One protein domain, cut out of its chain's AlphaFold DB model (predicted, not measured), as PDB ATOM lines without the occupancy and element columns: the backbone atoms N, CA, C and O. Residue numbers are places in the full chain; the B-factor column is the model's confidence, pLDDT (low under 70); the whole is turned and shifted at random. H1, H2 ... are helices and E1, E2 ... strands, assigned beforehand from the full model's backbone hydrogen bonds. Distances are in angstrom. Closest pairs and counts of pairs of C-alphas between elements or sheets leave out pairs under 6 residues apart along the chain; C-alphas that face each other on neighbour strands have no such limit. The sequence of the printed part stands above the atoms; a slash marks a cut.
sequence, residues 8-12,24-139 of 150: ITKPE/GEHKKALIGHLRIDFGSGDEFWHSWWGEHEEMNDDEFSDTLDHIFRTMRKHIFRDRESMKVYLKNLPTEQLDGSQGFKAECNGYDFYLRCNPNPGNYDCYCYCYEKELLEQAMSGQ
ATOM      1  N   ILE A   8      44.720 -33.313  35.915       88.38
ATOM      2  CA  ILE A   8      43.910 -32.123  36.180       88.38
ATOM      3  C   ILE A   8      42.680 -32.561  36.961       88.38
ATOM      4  O   ILE A   8      41.903 -33.388  36.479       88.38
ATOM      5  N   THR A   9      42.511 -32.012  38.155       87.25
ATOM      6  CA  THR A   9      41.412 -32.334  39.062       87.25
ATOM      7  C   THR A   9      40.601 -31.090  39.376       87.25
ATOM      8  O   THR A   9      41.075 -29.956  39.256       87.25
ATOM      9  N   LYS A  10      39.347 -31.311  39.779       84.81
ATOM     10  CA  LYS A  10      38.541 -30.225  40.317       84.81
ATOM     11  C   LYS A  10      39.140 -29.801  41.654       84.81
ATOM     12  O   LYS A  10      39.356 -30.696  42.470       84.81
ATOM     13  N   PRO A  11      39.397 -28.506  41.881       83.31
ATOM     14  CA  PRO A  11      39.664 -28.047  43.229       83.31
ATOM     15  C   PRO A  11      38.410 -28.242  44.100       83.31
ATOM     16  O   PRO A  11      37.274 -28.142  43.620       83.31
ATOM     17  N   GLU A  12      38.619 -28.558  45.366       80.38
ATOM     18  CA  GLU A  12      37.610 -28.616  46.408       80.38
ATOM     19  C   GLU A  12      37.304 -27.218  46.946       80.38
ATOM     20  O   GLU A  12      38.109 -26.293  46.864       80.38
ATOM     21  N   GLY A  24      49.471 -17.726  56.337       72.81
ATOM     22  CA  GLY A  24      49.593 -18.727  57.403       72.81
ATOM     23  C   GLY A  24      50.357 -19.990  56.992       72.81
ATOM     24  O   GLY A  24      51.452 -19.909  56.438       72.81
ATOM     25  N   GLU A  25      49.810 -21.166  57.305       73.38
ATOM     26  CA  GLU A  25      50.486 -22.460  57.098       73.38
ATOM     27  C   GLU A  25      50.600 -22.848  55.623       73.38
ATOM     28  O   GLU A  25      51.641 -23.346  55.204       73.38
ATOM     29  N   HIS A  26      49.596 -22.514  54.808       78.69
ATOM     30  CA  HIS A  26      49.625 -22.734  53.360       78.69
ATOM     31  C   HIS A  26      50.776 -21.989  52.668       78.69
ATOM     32  O   HIS A  26      51.267 -22.434  51.634       78.69
ATOM     33  N   LYS A  27      51.249 -20.878  53.253       81.31
ATOM     34  CA  LYS A  27      52.415 -20.148  52.746       81.31
ATOM     35  C   LYS A  27      53.702 -20.964  52.860       81.31
ATOM     36  O   LYS A  27      54.543 -20.870  51.980       81.31
ATOM     37  N   LYS A  28      53.832 -21.801  53.895       81.94
ATOM     38  CA  LYS A  28      54.990 -22.698  54.051       81.94
ATOM     39  C   LYS A  28      55.049 -23.745  52.941       81.94
ATOM     40  O   LYS A  28      56.132 -24.175  52.581       81.94
ATOM     41  N   ALA A  29      53.891 -24.151  52.421       86.25
ATOM     42  CA  ALA A  29      53.788 -25.074  51.296       86.25
ATOM     43  C   ALA A  29      53.914 -24.375  49.931       86.25
ATOM     44  O   ALA A  29      54.039 -25.050  48.911       86.25
ATOM     45  N   LEU A  30      53.841 -23.038  49.883       88.75
ATOM     46  CA  LEU A  30      53.886 -22.258  48.650       88.75
ATOM     47  C   LEU A  30      55.334 -22.101  48.186       88.75
ATOM     48  O   LEU A  30      56.083 -21.287  48.709       88.75
ATOM     49  N   ILE A  31      55.713 -22.816  47.135       89.31
ATOM     50  CA  ILE A  31      57.043 -22.682  46.524       89.31
ATOM     51  C   ILE A  31      57.162 -21.299  45.872       89.31
ATOM     52  O   ILE A  31      58.151 -20.572  46.010       89.31
ATOM     53  N   GLY A  32      56.106 -20.906  45.164       88.94
ATOM     54  CA  GLY A  32      56.026 -19.628  44.487       88.94
ATOM     55  C   GLY A  32      54.806 -19.530  43.593       88.94
ATOM     56  O   GLY A  32      53.986 -20.445  43.495       88.94
ATOM     57  N   HIS A  33      54.686 -18.396  42.919       88.88
ATOM     58  CA  HIS A  33      53.611 -18.169  41.973       88.88
ATOM     59  C   HIS A  33      54.121 -17.561  40.670       88.88
ATOM     60  O   HIS A  33      55.043 -16.745  40.630       88.88
ATOM     61  N   LEU A  34      53.477 -17.948  39.577       87.50
ATOM     62  CA  LEU A  34      53.703 -17.399  38.256       87.50
ATOM     63  C   LEU A  34      52.518 -16.536  37.843       87.50
ATOM     64  O   LEU A  34      51.356 -16.903  38.021       87.50
ATOM     65  N   ARG A  35      52.818 -15.401  37.225       86.94
ATOM     66  CA  ARG A  35      51.835 -14.573  36.528       86.94
ATOM     67  C   ARG A  35      52.074 -14.670  35.040       86.94
ATOM     68  O   ARG A  35      53.225 -14.648  34.614       86.94
ATOM     69  N   ILE A  36      50.995 -14.767  34.284       83.62
ATOM     70  CA  ILE A  36      50.999 -14.932  32.839       83.62
ATOM     71  C   ILE A  36      50.126 -13.843  32.236       83.62
ATOM     72  O   ILE A  36      49.010 -13.605  32.702       83.62
ATOM     73  N   ASP A  37      50.641 -13.225  31.184       82.12
ATOM     74  CA  ASP A  37      49.982 -12.163  30.445       82.12
ATOM     75  C   ASP A  37      50.113 -12.415  28.937       82.12
ATOM     76  O   ASP A  37      51.203 -12.708  28.435       82.12
ATOM     77  N   PHE A  38      48.990 -12.335  28.222       70.12
ATOM     78  CA  PHE A  38      48.934 -12.521  26.770       70.12
ATOM     79  C   PHE A  38      49.225 -11.240  25.978       70.12
ATOM     80  O   PHE A  38      49.170 -11.245  24.742       70.12
ATOM     81  N   GLY A  39      49.460 -10.116  26.661       69.69
ATOM     82  CA  GLY A  39      49.612  -8.803  26.053       69.69
ATOM     83  C   GLY A  39      48.524  -8.529  25.011       69.69
ATOM     84  O   GLY A  39      47.316  -8.619  25.277       69.69
ATOM     85  N   SER A  40      48.972  -8.249  23.783       63.41
ATOM     86  CA  SER A  40      48.106  -7.912  22.643       63.41
ATOM     87  C   SER A  40      47.531  -9.119  21.879       63.41
ATOM     88  O   SER A  40      46.858  -8.918  20.870       63.41
ATOM     89  N   GLY A  41      47.728 -10.358  22.352       57.56
ATOM     90  CA  GLY A  41      47.024 -11.551  21.850       57.56
ATOM     91  C   GLY A  41      47.876 -12.625  21.167       57.56
ATOM     92  O   GLY A  41      47.340 -13.696  20.902       57.56
ATOM     93  N   ASP A  42      49.166 -12.375  20.921       60.56
ATOM     94  CA  ASP A  42      50.128 -13.375  20.399       60.56
ATOM     95  C   ASP A  42      51.399 -13.484  21.269       60.56
ATOM     96  O   ASP A  42      52.238 -14.366  21.093       60.56
ATOM     97  N   GLU A  43      51.546 -12.593  22.251       66.25
ATOM     98  CA  GLU A  43      52.704 -12.557  23.135       66.25
ATOM     99  C   GLU A  43      52.423 -13.377  24.396       66.25
ATOM    100  O   GLU A  43      51.301 -13.422  24.884       66.25
ATOM    101  N   PHE A  44      53.443 -14.046  24.927       70.44
ATOM    102  CA  PHE A  44      53.343 -14.795  26.177       70.44
ATOM    103  C   PHE A  44      54.405 -14.270  27.130       70.44
ATOM    104  O   PHE A  44      55.579 -14.637  27.031       70.44
ATOM    105  N   TRP A  45      53.985 -13.400  28.040       78.75
ATOM    106  CA  TRP A  45      54.830 -12.884  29.103       78.75
ATOM    107  C   TRP A  45      54.546 -13.665  30.373       78.75
ATOM    108  O   TRP A  45      53.392 -13.874  30.740       78.75
ATOM    109  N   HIS A  46      55.602 -14.093  31.056       80.31
ATOM    110  CA  HIS A  46      55.467 -14.700  32.367       80.31
ATOM    111  C   HIS A  46      56.450 -14.096  33.362       80.31
ATOM    112  O   HIS A  46      57.555 -13.687  33.013       80.31
ATOM    113  N   SER A  47      56.037 -14.024  34.622       85.19
ATOM    114  CA  SER A  47      56.874 -13.565  35.728       85.19
ATOM    115  C   SER A  47      56.754 -14.529  36.891       85.19
ATOM    116  O   SER A  47      55.644 -14.790  37.357       85.19
ATOM    117  N   TRP A  48      57.896 -15.036  37.342       86.69
ATOM    118  CA  TRP A  48      58.012 -15.919  38.497       86.69
ATOM    119  C   TRP A  48      58.313 -15.131  39.758       86.69
ATOM    120  O   TRP A  48      59.157 -14.236  39.751       86.69
ATOM    121  N   TRP A  49      57.615 -15.500  40.824       84.88
ATOM    122  CA  TRP A  49      57.807 -15.007  42.173       84.88
ATOM    123  C   TRP A  49      58.036 -16.218  43.068       84.88
ATOM    124  O   TRP A  49      57.089 -16.924  43.413       84.88
ATOM    125  N   GLY A  50      59.301 -16.482  43.388       82.25
ATOM    126  CA  GLY A  50      59.671 -17.509  44.357       82.25
ATOM    127  C   GLY A  50      59.426 -16.979  45.761       82.25
ATOM    128  O   GLY A  50      60.004 -15.960  46.131       82.25
ATOM    129  N   GLU A  51      58.557 -17.644  46.515       78.56
ATOM    130  CA  GLU A  51      58.340 -17.327  47.929       78.56
ATOM    131  C   GLU A  51      59.359 -18.100  48.784       78.56
ATOM    132  O   GLU A  51      59.960 -17.540  49.699       78.56
ATOM    133  N   HIS A  52      59.624 -19.354  48.399       78.31
ATOM    134  CA  HIS A  52      60.589 -20.256  49.018       78.31
ATOM    135  C   HIS A  52      61.568 -20.793  47.963       78.31
ATOM    136  O   HIS A  52      61.379 -21.867  47.394       78.31
ATOM    137  N   GLU A  53      62.642 -20.040  47.690       74.56
ATOM    138  CA  GLU A  53      63.688 -20.461  46.739       74.56
ATOM    139  C   GLU A  53      64.383 -21.767  47.154       74.56
ATOM    140  O   GLU A  53      64.876 -22.490  46.297       74.56
ATOM    141  N   GLU A  54      64.373 -22.100  48.446       77.44
ATOM    142  CA  GLU A  54      64.903 -23.362  48.978       77.44
ATOM    143  C   GLU A  54      64.155 -24.609  48.485       77.44
ATOM    144  O   GLU A  54      64.748 -25.677  48.453       77.44
ATOM    145  N   MET A  55      62.884 -24.470  48.090       77.25
ATOM    146  CA  MET A  55      62.067 -25.552  47.518       77.25
ATOM    147  C   MET A  55      62.067 -25.534  45.984       77.25
ATOM    148  O   MET A  55      61.476 -26.401  45.338       77.25
ATOM    149  N   ASN A  56      62.688 -24.520  45.376       78.69
ATOM    150  CA  ASN A  56      62.788 -24.371  43.928       78.69
ATOM    151  C   ASN A  56      63.981 -25.178  43.388       78.69
ATOM    152  O   ASN A  56      64.889 -24.630  42.760       78.69
ATOM    153  N   ASP A  57      63.982 -26.481  43.665       83.44
ATOM    154  CA  ASP A  57      64.986 -27.419  43.170       83.44
ATOM    155  C   ASP A  57      64.891 -27.609  41.647       83.44
ATOM    156  O   ASP A  57      63.846 -27.386  41.023       83.44
ATOM    157  N   ASP A  58      65.970 -28.110  41.035       85.38
ATOM    158  CA  ASP A  58      66.007 -28.451  39.605       85.38
ATOM    159  C   ASP A  58      64.850 -29.386  39.194       85.38
ATOM    160  O   ASP A  58      64.313 -29.270  38.091       85.38
ATOM    161  N   GLU A  59      64.418 -30.289  40.081       86.19
ATOM    162  CA  GLU A  59      63.296 -31.193  39.816       86.19
ATOM    163  C   GLU A  59      61.948 -30.460  39.728       86.19
ATOM    164  O   GLU A  59      61.136 -30.751  38.836       86.19
ATOM    165  N   PHE A  60      61.716 -29.491  40.618       86.62
ATOM    166  CA  PHE A  60      60.535 -28.638  40.571       86.62
ATOM    167  C   PHE A  60      60.568 -27.759  39.320       86.62
ATOM    168  O   PHE A  60      59.583 -27.709  38.583       86.62
ATOM    169  N   SER A  61      61.714 -27.140  39.028       86.69
ATOM    170  CA  SER A  61      61.891 -26.290  37.848       86.69
ATOM    171  C   SER A  61      61.610 -27.047  36.541       86.69
ATOM    172  O   SER A  61      60.855 -26.567  35.694       86.69
ATOM    173  N   ASP A  62      62.118 -28.279  36.404       89.06
ATOM    174  CA  ASP A  62      61.836 -29.152  35.256       89.06
ATOM    175  C   ASP A  62      60.349 -29.543  35.177       89.06
ATOM    176  O   ASP A  62      59.746 -29.559  34.100       89.06
ATOM    177  N   THR A  63      59.720 -29.821  36.323       88.81
ATOM    178  CA  THR A  63      58.283 -30.132  36.389       88.81
ATOM    179  C   THR A  63      57.430 -28.935  35.972       88.81
ATOM    180  O   THR A  63      56.498 -29.090  35.174       88.81
ATOM    181  N   LEU A  64      57.774 -27.742  36.460       87.62
ATOM    182  CA  LEU A  64      57.129 -26.487  36.111       87.62
ATOM    183  C   LEU A  64      57.284 -26.213  34.610       87.62
ATOM    184  O   LEU A  64      56.272 -26.017  33.939       87.62
ATOM    185  N   ASP A  65      58.499 -26.283  34.052       87.00
ATOM    186  CA  ASP A  65      58.739 -26.112  32.607       87.00
ATOM    187  C   ASP A  65      57.902 -27.094  31.778       87.00
ATOM    188  O   ASP A  65      57.269 -26.710  30.789       87.00
ATOM    189  N   HIS A  66      57.820 -28.357  32.202       87.50
ATOM    190  CA  HIS A  66      57.040 -29.380  31.507       87.50
ATOM    191  C   HIS A  66      55.534 -29.084  31.503       87.50
ATOM    192  O   HIS A  66      54.889 -29.171  30.446       87.50
ATOM    193  N   ILE A  67      54.961 -28.693  32.649       86.75
ATOM    194  CA  ILE A  67      53.559 -28.254  32.719       86.75
ATOM    195  C   ILE A  67      53.360 -27.039  31.832       86.75
ATOM    196  O   ILE A  67      52.457 -27.039  30.998       86.75
ATOM    197  N   PHE A  68      54.224 -26.035  31.948       83.06
ATOM    198  CA  PHE A  68      54.117 -24.796  31.191       83.06
ATOM    199  C   PHE A  68      54.168 -25.024  29.693       83.06
ATOM    200  O   PHE A  68      53.311 -24.532  28.963       83.06
ATOM    201  N   ARG A  69      55.113 -25.828  29.212       84.81
ATOM    202  CA  ARG A  69      55.224 -26.168  27.789       84.81
ATOM    203  C   ARG A  69      54.038 -26.971  27.288       84.81
ATOM    204  O   ARG A  69      53.663 -26.816  26.124       84.81
ATOM    205  N   THR A  70      53.442 -27.810  28.129       85.38
ATOM    206  CA  THR A  70      52.232 -28.562  27.777       85.38
ATOM    207  C   THR A  70      51.024 -27.634  27.714       85.38
ATOM    208  O   THR A  70      50.354 -27.553  26.687       85.38
ATOM    209  N   MET A  71      50.804 -26.855  28.768       82.19
ATOM    210  CA  MET A  71      49.738 -25.866  28.870       82.19
ATOM    211  C   MET A  71      49.844 -24.801  27.773       82.19
ATOM    212  O   MET A  71      48.834 -24.407  27.198       82.19
ATOM    213  N   ARG A  72      51.055 -24.400  27.373       79.56
ATOM    214  CA  ARG A  72      51.272 -23.430  26.291       79.56
ATOM    215  C   ARG A  72      50.781 -23.904  24.932       79.56
ATOM    216  O   ARG A  72      50.355 -23.093  24.120       79.56
ATOM    217  N   LYS A  73      50.772 -25.214  24.690       77.25
ATOM    218  CA  LYS A  73      50.208 -25.786  23.459       77.25
ATOM    219  C   LYS A  73      48.677 -25.793  23.448       77.25
ATOM    220  O   LYS A  73      48.096 -25.978  22.382       77.25
ATOM    221  N   HIS A  74      48.040 -25.615  24.606       75.44
ATOM    222  CA  HIS A  74      46.596 -25.743  24.779       75.44
ATOM    223  C   HIS A  74      45.959 -24.446  25.291       75.44
ATOM    224  O   HIS A  74      45.283 -23.759  24.534       75.44
ATOM    225  N   ILE A  75      46.189 -24.101  26.560       70.62
ATOM    226  CA  ILE A  75      45.572 -22.954  27.237       70.62
ATOM    227  C   ILE A  75      46.283 -21.634  26.988       70.62
ATOM    228  O   ILE A  75      45.615 -20.608  26.950       70.62
ATOM    229  N   PHE A  76      47.607 -21.636  26.799       69.06
ATOM    230  CA  PHE A  76      48.363 -20.392  26.598       69.06
ATOM    231  C   PHE A  76      48.608 -20.042  25.133       69.06
ATOM    232  O   PHE A  76      49.625 -19.435  24.801       69.06
ATOM    233  N   ARG A  77      47.681 -20.447  24.261       70.19
ATOM    234  CA  ARG A  77      47.707 -20.093  22.843       70.19
ATOM    235  C   ARG A  77      46.996 -18.768  22.582       70.19
ATOM    236  O   ARG A  77      47.561 -17.898  21.940       70.19
ATOM    237  N   ASP A  78      45.770 -18.641  23.075       73.12
ATOM    238  CA  ASP A  78      44.906 -17.482  22.871       73.12
ATOM    239  C   ASP A  78      43.749 -17.501  23.890       73.12
ATOM    240  O   ASP A  78      43.443 -18.536  24.495       73.12
ATOM    241  N   ARG A  79      43.092 -16.350  24.089       76.50
ATOM    242  CA  ARG A  79      41.995 -16.201  25.067       76.50
ATOM    243  C   ARG A  79      40.790 -17.096  24.751       76.50
ATOM    244  O   ARG A  79      40.090 -17.523  25.673       76.50
ATOM    245  N   GLU A  80      40.528 -17.393  23.478       77.81
ATOM    246  CA  GLU A  80      39.427 -18.282  23.088       77.81
ATOM    247  C   GLU A  80      39.747 -19.743  23.412       77.81
ATOM    248  O   GLU A  80      38.936 -20.416  24.047       77.81
ATOM    249  N   SER A  81      40.945 -20.214  23.066       81.38
ATOM    250  CA  SER A  81      41.466 -21.538  23.408       81.38
ATOM    251  C   SER A  81      41.468 -21.751  24.917       81.38
ATOM    252  O   SER A  81      41.009 -22.794  25.379       81.38
ATOM    253  N   MET A  82      41.881 -20.744  25.696       81.31
ATOM    254  CA  MET A  82      41.763 -20.763  27.153       81.31
ATOM    255  C   MET A  82      40.307 -20.967  27.596       81.31
ATOM    256  O   MET A  82      40.031 -21.904  28.343       81.31
ATOM    257  N   LYS A  83      39.355 -20.158  27.104       80.31
ATOM    258  CA  LYS A  83      37.923 -20.320  27.433       80.31
ATOM    259  C   LYS A  83      37.394 -21.708  27.074       80.31
ATOM    260  O   LYS A  83      36.640 -22.292  27.849       80.31
ATOM    261  N   VAL A  84      37.742 -22.233  25.900       83.12
ATOM    262  CA  VAL A  84      37.288 -23.559  25.459       83.12
ATOM    263  C   VAL A  84      37.890 -24.647  26.337       83.12
ATOM    264  O   VAL A  84      37.179 -25.557  26.756       83.12
ATOM    265  N   TYR A  85      39.176 -24.560  26.656       82.94
ATOM    266  CA  TYR A  85      39.838 -25.564  27.477       82.94
ATOM    267  C   TYR A  85      39.309 -25.560  28.913       82.94
ATOM    268  O   TYR A  85      38.945 -26.615  29.420       82.94
ATOM    269  N   LEU A  86      39.142 -24.381  29.525       82.69
ATOM    270  CA  LEU A  86      38.549 -24.235  30.861       82.69
ATOM    271  C   LEU A  86      37.130 -24.811  30.937       82.69
ATOM    272  O   LEU A  86      36.754 -25.365  31.960       82.69
ATOM    273  N   LYS A  87      36.344 -24.743  29.854       81.88
ATOM    274  CA  LYS A  87      35.022 -25.396  29.791       81.88
ATOM    275  C   LYS A  87      35.082 -26.924  29.784       81.88
ATOM    276  O   LYS A  87      34.107 -27.555  30.174       81.88
ATOM    277  N   ASN A  88      36.170 -27.510  29.284       84.69
ATOM    278  CA  ASN A  88      36.350 -28.964  29.211       84.69
ATOM    279  C   ASN A  88      37.084 -29.532  30.431       84.69
ATOM    280  O   ASN A  88      37.076 -30.742  30.644       84.69
ATOM    281  N   LEU A  89      37.732 -28.672  31.213       83.50
ATOM    282  CA  LEU A  89      38.388 -29.052  32.447       83.50
ATOM    283  C   LEU A  89      37.417 -29.016  33.631       83.50
ATOM    284  O   LEU A  89      36.456 -28.243  33.633       83.50
ATOM    285  N   PRO A  90      37.701 -29.794  34.685       84.81
ATOM    286  CA  PRO A  90      37.023 -29.654  35.960       84.81
ATOM    287  C   PRO A  90      37.481 -28.363  36.663       84.81
ATOM    288  O   PRO A  90      38.255 -28.395  37.610       84.81
ATOM    289  N   THR A  91      37.040 -27.203  36.177       85.62
ATOM    290  CA  THR A  91      37.338 -25.912  36.814       85.62
ATOM    291  C   THR A  91      36.309 -25.567  37.883       85.62
ATOM    292  O   THR A  91      35.138 -25.936  37.770       85.62
ATOM    293  N   GLU A  92      36.711 -24.766  38.857       84.56
ATOM    294  CA  GLU A  92      35.824 -24.039  39.752       84.56
ATOM    295  C   GLU A  92      35.643 -22.596  39.274       84.56
ATOM    296  O   GLU A  92      36.583 -21.962  38.784       84.56
ATOM    297  N   GLN A  93      34.416 -22.080  39.370       83.12
ATOM    298  CA  GLN A  93      34.174 -20.664  39.123       83.12
ATOM    299  C   GLN A  93      34.648 -19.853  40.323       83.12
ATOM    300  O   GLN A  93      34.181 -20.044  41.441       83.12
ATOM    301  N   LEU A  94      35.559 -18.934  40.042       80.06
ATOM    302  CA  LEU A  94      36.067 -17.921  40.949       80.06
ATOM    303  C   LEU A  94      35.456 -16.571  40.549       80.06
ATOM    304  O   LEU A  94      34.830 -16.450  39.494       80.06
ATOM    305  N   ASP A  95      35.666 -15.537  41.361       74.88
ATOM    306  CA  ASP A  95      35.106 -14.198  41.143       74.88
ATOM    307  C   ASP A  95      35.573 -13.597  39.795       74.88
ATOM    308  O   ASP A  95      36.678 -13.072  39.647       74.88
ATOM    309  N   GLY A  96      34.771 -13.797  38.743       74.69
ATOM    310  CA  GLY A  96      35.097 -13.421  37.362       74.69
ATOM    311  C   GLY A  96      36.213 -14.238  36.686       74.69
ATOM    312  O   GLY A  96      36.628 -13.876  35.586       74.69
ATOM    313  N   SER A  97      36.690 -15.322  37.305       83.62
ATOM    314  CA  SER A  97      37.796 -16.167  36.813       83.62
ATOM    315  C   SER A  97      37.445 -17.658  36.912       83.62
ATOM    316  O   SER A  97      36.456 -18.031  37.532       83.62
ATOM    317  N   GLN A  98      38.242 -18.540  36.312       86.50
ATOM    318  CA  GLN A  98      38.093 -19.991  36.466       86.50
ATOM    319  C   GLN A  98      39.394 -20.597  36.986       86.50
ATOM    320  O   GLN A  98      40.467 -20.334  36.440       86.50
ATOM    321  N   GLY A  99      39.289 -21.390  38.049       88.06
ATOM    322  CA  GLY A  99      40.407 -22.057  38.702       88.06
ATOM    323  C   GLY A  99      40.425 -23.552  38.416       88.06
ATOM    324  O   GLY A  99      39.369 -24.173  38.417       88.06
ATOM    325  N   PHE A 100      41.584 -24.162  38.194       89.19
ATOM    326  CA  PHE A 100      41.722 -25.623  38.213       89.19
ATOM    327  C   PHE A 100      43.013 -26.050  38.902       89.19
ATOM    328  O   PHE A 100      43.984 -25.291  38.935       89.19
ATOM    329  N   LYS A 101      43.016 -27.281  39.419       91.06
ATOM    330  CA  LYS A 101      44.196 -27.904  40.014       91.06
ATOM    331  C   LYS A 101      44.854 -28.838  39.008       91.06
ATOM    332  O   LYS A 101      44.174 -29.642  38.370       91.06
ATOM    333  N   ALA A 102      46.164 -28.728  38.854       90.06
ATOM    334  CA  ALA A 102      46.982 -29.657  38.098       90.06
ATOM    335  C   ALA A 102      48.032 -30.264  39.028       90.06
ATOM    336  O   ALA A 102      48.811 -29.533  39.616       90.06
ATOM    337  N   GLU A 103      48.073 -31.584  39.128       90.44
ATOM    338  CA  GLU A 103      49.067 -32.327  39.897       90.44
ATOM    339  C   GLU A 103      50.123 -32.898  38.944       90.44
ATOM    340  O   GLU A 103      49.801 -33.450  37.879       90.44
ATOM    341  N   CYS A 104      51.396 -32.781  39.318       90.06
ATOM    342  CA  CYS A 104      52.498 -33.404  38.596       90.06
ATOM    343  C   CYS A 104      53.684 -33.663  39.522       90.06
ATOM    344  O   CYS A 104      54.178 -32.743  40.163       90.06
ATOM    345  N   ASN A 105      54.196 -34.896  39.525       87.25
ATOM    346  CA  ASN A 105      55.447 -35.260  40.202       87.25
ATOM    347  C   ASN A 105      55.500 -34.867  41.696       87.25
ATOM    348  O   ASN A 105      56.557 -34.478  42.171       87.25
ATOM    349  N   GLY A 106      54.371 -34.944  42.410       87.00
ATOM    350  CA  GLY A 106      54.298 -34.556  43.827       87.00
ATOM    351  C   GLY A 106      54.135 -33.054  44.073       87.00
ATOM    352  O   GLY A 106      54.250 -32.610  45.203       87.00
ATOM    353  N   TYR A 107      53.839 -32.268  43.042       90.56
ATOM    354  CA  TYR A 107      53.550 -30.844  43.174       90.56
ATOM    355  C   TYR A 107      52.135 -30.541  42.697       90.56
ATOM    356  O   TYR A 107      51.704 -31.050  41.653       90.56
ATOM    357  N   ASP A 108      51.453 -29.675  43.440       90.75
ATOM    358  CA  ASP A 108      50.114 -29.199  43.122       90.75
ATOM    359  C   ASP A 108      50.165 -27.762  42.593       90.75
ATOM    360  O   ASP A 108      50.698 -26.838  43.209       90.75
ATOM    361  N   PHE A 109      49.581 -27.566  41.415       90.44
ATOM    362  CA  PHE A 109      49.557 -26.302  40.696       90.44
ATOM    363  C   PHE A 109      48.119 -25.798  40.606       90.44
ATOM    364  O   PHE A 109      47.271 -26.402  39.947       90.44
ATOM    365  N   TYR A 110      47.845 -24.655  41.223       90.38
ATOM    366  CA  TYR A 110      46.537 -24.008  41.207       90.38
ATOM    367  C   TYR A 110      46.558 -22.879  40.190       90.38
ATOM    368  O   TYR A 110      47.121 -21.804  40.420       90.38
ATOM    369  N   LEU A 111      45.941 -23.129  39.038       89.25
ATOM    370  CA  LEU A 111      45.868 -22.166  37.953       89.25
ATOM    371  C   LEU A 111      44.549 -21.417  38.017       89.25
ATOM    372  O   LEU A 111      43.488 -22.014  37.863       89.25
ATOM    373  N   ARG A 112      44.620 -20.100  38.196       88.69
ATOM    374  CA  ARG A 112      43.492 -19.175  38.096       88.69
ATOM    375  C   ARG A 112      43.588 -18.409  36.788       88.69
ATOM    376  O   ARG A 112      44.374 -17.471  36.667       88.69
ATOM    377  N   CYS A 113      42.754 -18.779  35.831       85.69
ATOM    378  CA  CYS A 113      42.674 -18.139  34.529       85.69
ATOM    379  C   CYS A 113      41.538 -17.112  34.504       85.69
ATOM    380  O   CYS A 113      40.392 -17.438  34.822       85.69
ATOM    381  N   ASN A 114      41.836 -15.887  34.081       83.94
ATOM    382  CA  ASN A 114      40.846 -14.850  33.841       83.94
ATOM    383  C   ASN A 114      40.762 -14.563  32.336       83.94
ATOM    384  O   ASN A 114      41.652 -13.929  31.775       83.94
ATOM    385  N   PRO A 115      39.689 -14.991  31.659       71.50
ATOM    386  CA  PRO A 115      39.551 -14.773  30.229       71.50
ATOM    387  C   PRO A 115      38.988 -13.379  29.878       71.50
ATOM    388  O   PRO A 115      38.652 -13.136  28.713       71.50
ATOM    389  N   ASN A 116      38.805 -12.493  30.866       70.19
ATOM    390  CA  ASN A 116      38.309 -11.136  30.664       70.19
ATOM    391  C   ASN A 116      39.467 -10.139  30.473       70.19
ATOM    392  O   ASN A 116      40.429 -10.164  31.238       70.19
ATOM    393  N   PRO A 117      39.368  -9.224  29.493       64.69
ATOM    394  CA  PRO A 117      40.397  -8.220  29.243       64.69
ATOM    395  C   PRO A 117      40.459  -7.177  30.371       64.69
ATOM    396  O   PRO A 117      39.421  -6.724  30.854       64.69
ATOM    397  N   GLY A 118      41.671  -6.754  30.746       61.75
ATOM    398  CA  GLY A 118      41.907  -5.659  31.701       61.75
ATOM    399  C   GLY A 118      42.621  -6.055  32.997       61.75
ATOM    400  O   GLY A 118      42.950  -5.177  33.790       61.75
ATOM    401  N   ASN A 119      42.891  -7.343  33.204       67.19
ATOM    402  CA  ASN A 119      43.742  -7.842  34.282       67.19
ATOM    403  C   ASN A 119      44.659  -8.948  33.733       67.19
ATOM    404  O   ASN A 119      44.490  -9.356  32.586       67.19
ATOM    405  N   TYR A 120      45.596  -9.444  34.541       73.75
ATOM    406  CA  TYR A 120      46.461 -10.558  34.139       73.75
ATOM    407  C   TYR A 120      45.635 -11.782  33.725       73.75
ATOM    408  O   TYR A 120      44.705 -12.180  34.437       73.75
ATOM    409  N   ASP A 121      45.996 -12.386  32.593       80.00
ATOM    410  CA  ASP A 121      45.209 -13.455  31.979       80.00
ATOM    411  C   ASP A 121      45.265 -14.769  32.782       80.00
ATOM    412  O   ASP A 121      44.303 -15.541  32.785       80.00
ATOM    413  N   CYS A 122      46.364 -15.055  33.494       85.06
ATOM    414  CA  CYS A 122      46.442 -16.242  34.350       85.06
ATOM    415  C   CYS A 122      47.442 -16.102  35.509       85.06
ATOM    416  O   CYS A 122      48.519 -15.527  35.374       85.06
ATOM    417  N   TYR A 123      47.100 -16.708  36.642       87.50
ATOM    418  CA  TYR A 123      47.975 -16.925  37.791       87.50
ATOM    419  C   TYR A 123      48.164 -18.424  37.998       87.50
ATOM    420  O   TYR A 123      47.211 -19.177  37.832       87.50
ATOM    421  N   CYS A 124      49.361 -18.857  38.366       89.44
ATOM    422  CA  CYS A 124      49.661 -20.238  38.721       89.44
ATOM    423  C   CYS A 124      50.363 -20.242  40.074       89.44
ATOM    424  O   CYS A 124      51.490 -19.767  40.166       89.44
ATOM    425  N   TYR A 125      49.706 -20.739  41.114       90.12
ATOM    426  CA  TYR A 125      50.321 -20.930  42.424       90.12
ATOM    427  C   TYR A 125      50.836 -22.359  42.519       90.12
ATOM    428  O   TYR A 125      50.109 -23.296  42.192       90.12
ATOM    429  N   CYS A 126      52.092 -22.512  42.916       90.69
ATOM    430  CA  CYS A 126      52.777 -23.794  42.951       90.69
ATOM    431  C   CYS A 126      53.021 -24.176  44.405       90.69
ATOM    432  O   CYS A 126      53.715 -23.449  45.119       90.69
ATOM    433  N   TYR A 127      52.471 -25.310  44.815       89.88
ATOM    434  CA  TYR A 127      52.614 -25.834  46.159       89.88
ATOM    435  C   TYR A 127      53.287 -27.201  46.125       89.88
ATOM    436  O   TYR A 127      53.118 -27.980  45.180       89.88
ATOM    437  N   GLU A 128      54.052 -27.489  47.167       90.50
ATOM    438  CA  GLU A 128      54.519 -28.841  47.438       90.50
ATOM    439  C   GLU A 128      53.360 -29.634  48.051       90.50
ATOM    440  O   GLU A 128      52.689 -29.150  48.966       90.50
ATOM    441  N   LYS A 129      53.070 -30.812  47.494       89.25
ATOM    442  CA  LYS A 129      51.881 -31.586  47.838       89.25
ATOM    443  C   LYS A 129      51.919 -32.074  49.286       89.25
ATOM    444  O   LYS A 129      50.930 -31.900  49.991       89.25
ATOM    445  N   GLU A 130      53.035 -32.629  49.753       88.19
ATOM    446  CA  GLU A 130      53.139 -33.168  51.114       88.19
ATOM    447  C   GLU A 130      52.979 -32.068  52.176       88.19
ATOM    448  O   GLU A 130      52.246 -32.240  53.152       88.19
ATOM    449  N   LEU A 131      53.616 -30.914  51.982       87.56
ATOM    450  CA  LEU A 131      53.507 -29.741  52.844       87.56
ATOM    451  C   LEU A 131      52.109 -29.132  52.788       87.56
ATOM    452  O   LEU A 131      51.607 -28.670  53.813       87.56
ATOM    453  N   LEU A 132      51.474 -29.119  51.615       87.19
ATOM    454  CA  LEU A 132      50.118 -28.611  51.464       87.19
ATOM    455  C   LEU A 132      49.112 -29.507  52.194       87.19
ATOM    456  O   LEU A 132      48.274 -28.991  52.931       87.19
ATOM    457  N   GLU A 133      49.225 -30.829  52.046       86.00
ATOM    458  CA  GLU A 133      48.401 -31.805  52.765       86.00
ATOM    459  C   GLU A 133      48.583 -31.670  54.287       86.00
ATOM    460  O   GLU A 133      47.603 -31.664  55.032       86.00
ATOM    461  N   GLN A 134      49.820 -31.471  54.756       85.69
ATOM    462  CA  GLN A 134      50.104 -31.197  56.169       85.69
ATOM    463  C   GLN A 134      49.487 -29.876  56.643       85.69
ATOM    464  O   GLN A 134      48.878 -29.837  57.712       85.69
ATOM    465  N   ALA A 135      49.607 -28.807  55.854       83.69
ATOM    466  CA  ALA A 135      49.036 -27.504  56.185       83.69
ATOM    467  C   ALA A 135      47.502 -27.561  56.253       83.69
ATOM    468  O   ALA A 135      46.914 -27.010  57.179       83.69
ATOM    469  N   MET A 136      46.852 -28.267  55.325       80.00
ATOM    470  CA  MET A 136      45.401 -28.468  55.353       80.00
ATOM    471  C   MET A 136      44.958 -29.314  56.546       80.00
ATOM    472  O   MET A 136      43.977 -28.972  57.203       80.00
ATOM    473  N   SER A 137      45.687 -30.392  56.852       79.06
ATOM    474  CA  SER A 137      45.379 -31.253  57.997       79.06
ATOM    475  C   SER A 137      45.575 -30.539  59.338       79.06
ATOM    476  O   SER A 137      44.883 -30.873  60.292       79.06
ATOM    477  N   GLY A 138      46.502 -29.579  59.427       65.44
ATOM    478  CA  GLY A 138      46.728 -28.777  60.632       65.44
ATOM    479  C   GLY A 138      45.683 -27.676  60.856       65.44
ATOM    480  O   GLY A 138      45.403 -27.325  62.002       65.44
ATOM    481  N   GLN A 139      45.066 -27.147  59.789       55.50
ATOM    482  CA  GLN A 139      44.028 -26.114  59.921       55.50
ATOM    483  C   GLN A 139      42.710 -26.656  60.485       55.50
ATOM    484  O   GLN A 139      42.090 -25.966  61.291       55.50
TER     485      GLN A 139
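Overview. This is residues 8 to 12 and 24 to 139 of the 150 residues of an uncharacterized protein of Ruminococcaceae bacterium FB2012 (UniProt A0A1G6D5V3). A twisted sheet of six strands forms a wall, with helices H2 and H3 over one of its faces, while the short H1 and the last helix H4 pack on each other at one end of the sheet. The 121 printed residues hold four named helices and six named strands, in the order H1 E1 E2 H2 H3 E3 E4 E5 E6 H4. The sheet runs E2 E1 E6 E5 E4 E3, all antiparallel, and the class is mixed, helices and strands. The whole is compact, with a radius of gyration of the C-alphas of 14.2 A and spans of 39 by 29 by 23 A.

Arrangement. Residues 8 to 9 pair, antiparallel, with residues 101 to 102 of E4, residues 97 to 104. H1, residues 25 to 29, only grazes the sheet with its residues 26 to 29. It touches H4, residues 129 to 139, the closest C-alphas being those of Ala 29 and Leu 131, 4.9 A apart. E1, residues 30 to 37, and E2, residues 45 to 50, form a hairpin, with N 35 and O 47 2.9 A apart. H2, residues 58 to 72, runs slantwise to the strands at a height over the sheet of 9.2 A; its closest C-alphas to E4 are those of Thr 63 and Cys 104, 7.0 A apart. H3, residues 79 to 88, is on the same face as H2, at a height of 10.0 A, and the two helices are apart. E3, residues 92 to 94, E4, E5, residues 107 to 113, and E6, residues 122 to 128, form a meander, each strand the antiparallel neighbour of the one before. Within hydrogen-bond range are N 92 and O 99, 2.8 A apart, across the pair E3 and E4, N 102 and O 109, 2.8 A apart, across the pair E4 and E5, and N 110 and O 125, 2.8 A apart, across the pair E5 and E6. E6 is also the neighbour of E1, with N 34 and O 124 2.8 A apart. H4 stands up from the sheet, its line rising 47 degrees out of the local plane. In H2, H3 and H4 every O i to N i+4 pair is within hydrogen-bond range; in H1 0 of 1 is, beside 2 of 2 O i to N i+3 pairs.

Along the chain. H1 begins at C-alpha 25, (50.486, -22.460, 57.098). E1 is 21.2 A long, E4 22.7 A, H2 20.5 A and E6 19.9 A. H4 ends at C-alpha 139, (44.028, -26.114, 59.921).

Size, cuts and confidence. The C-alphas farthest apart, those of Ser 40 and Gly 138, are 43.4 A apart. Residues 13 to 23 are not printed, and C-alphas 12 and 24 are 19.0 A apart across this cut. No link is long. The mean pLDDT of the printed part is 81.6; residues 39 to 43, 76, 117 to 119 and 138 to 139 are under 70.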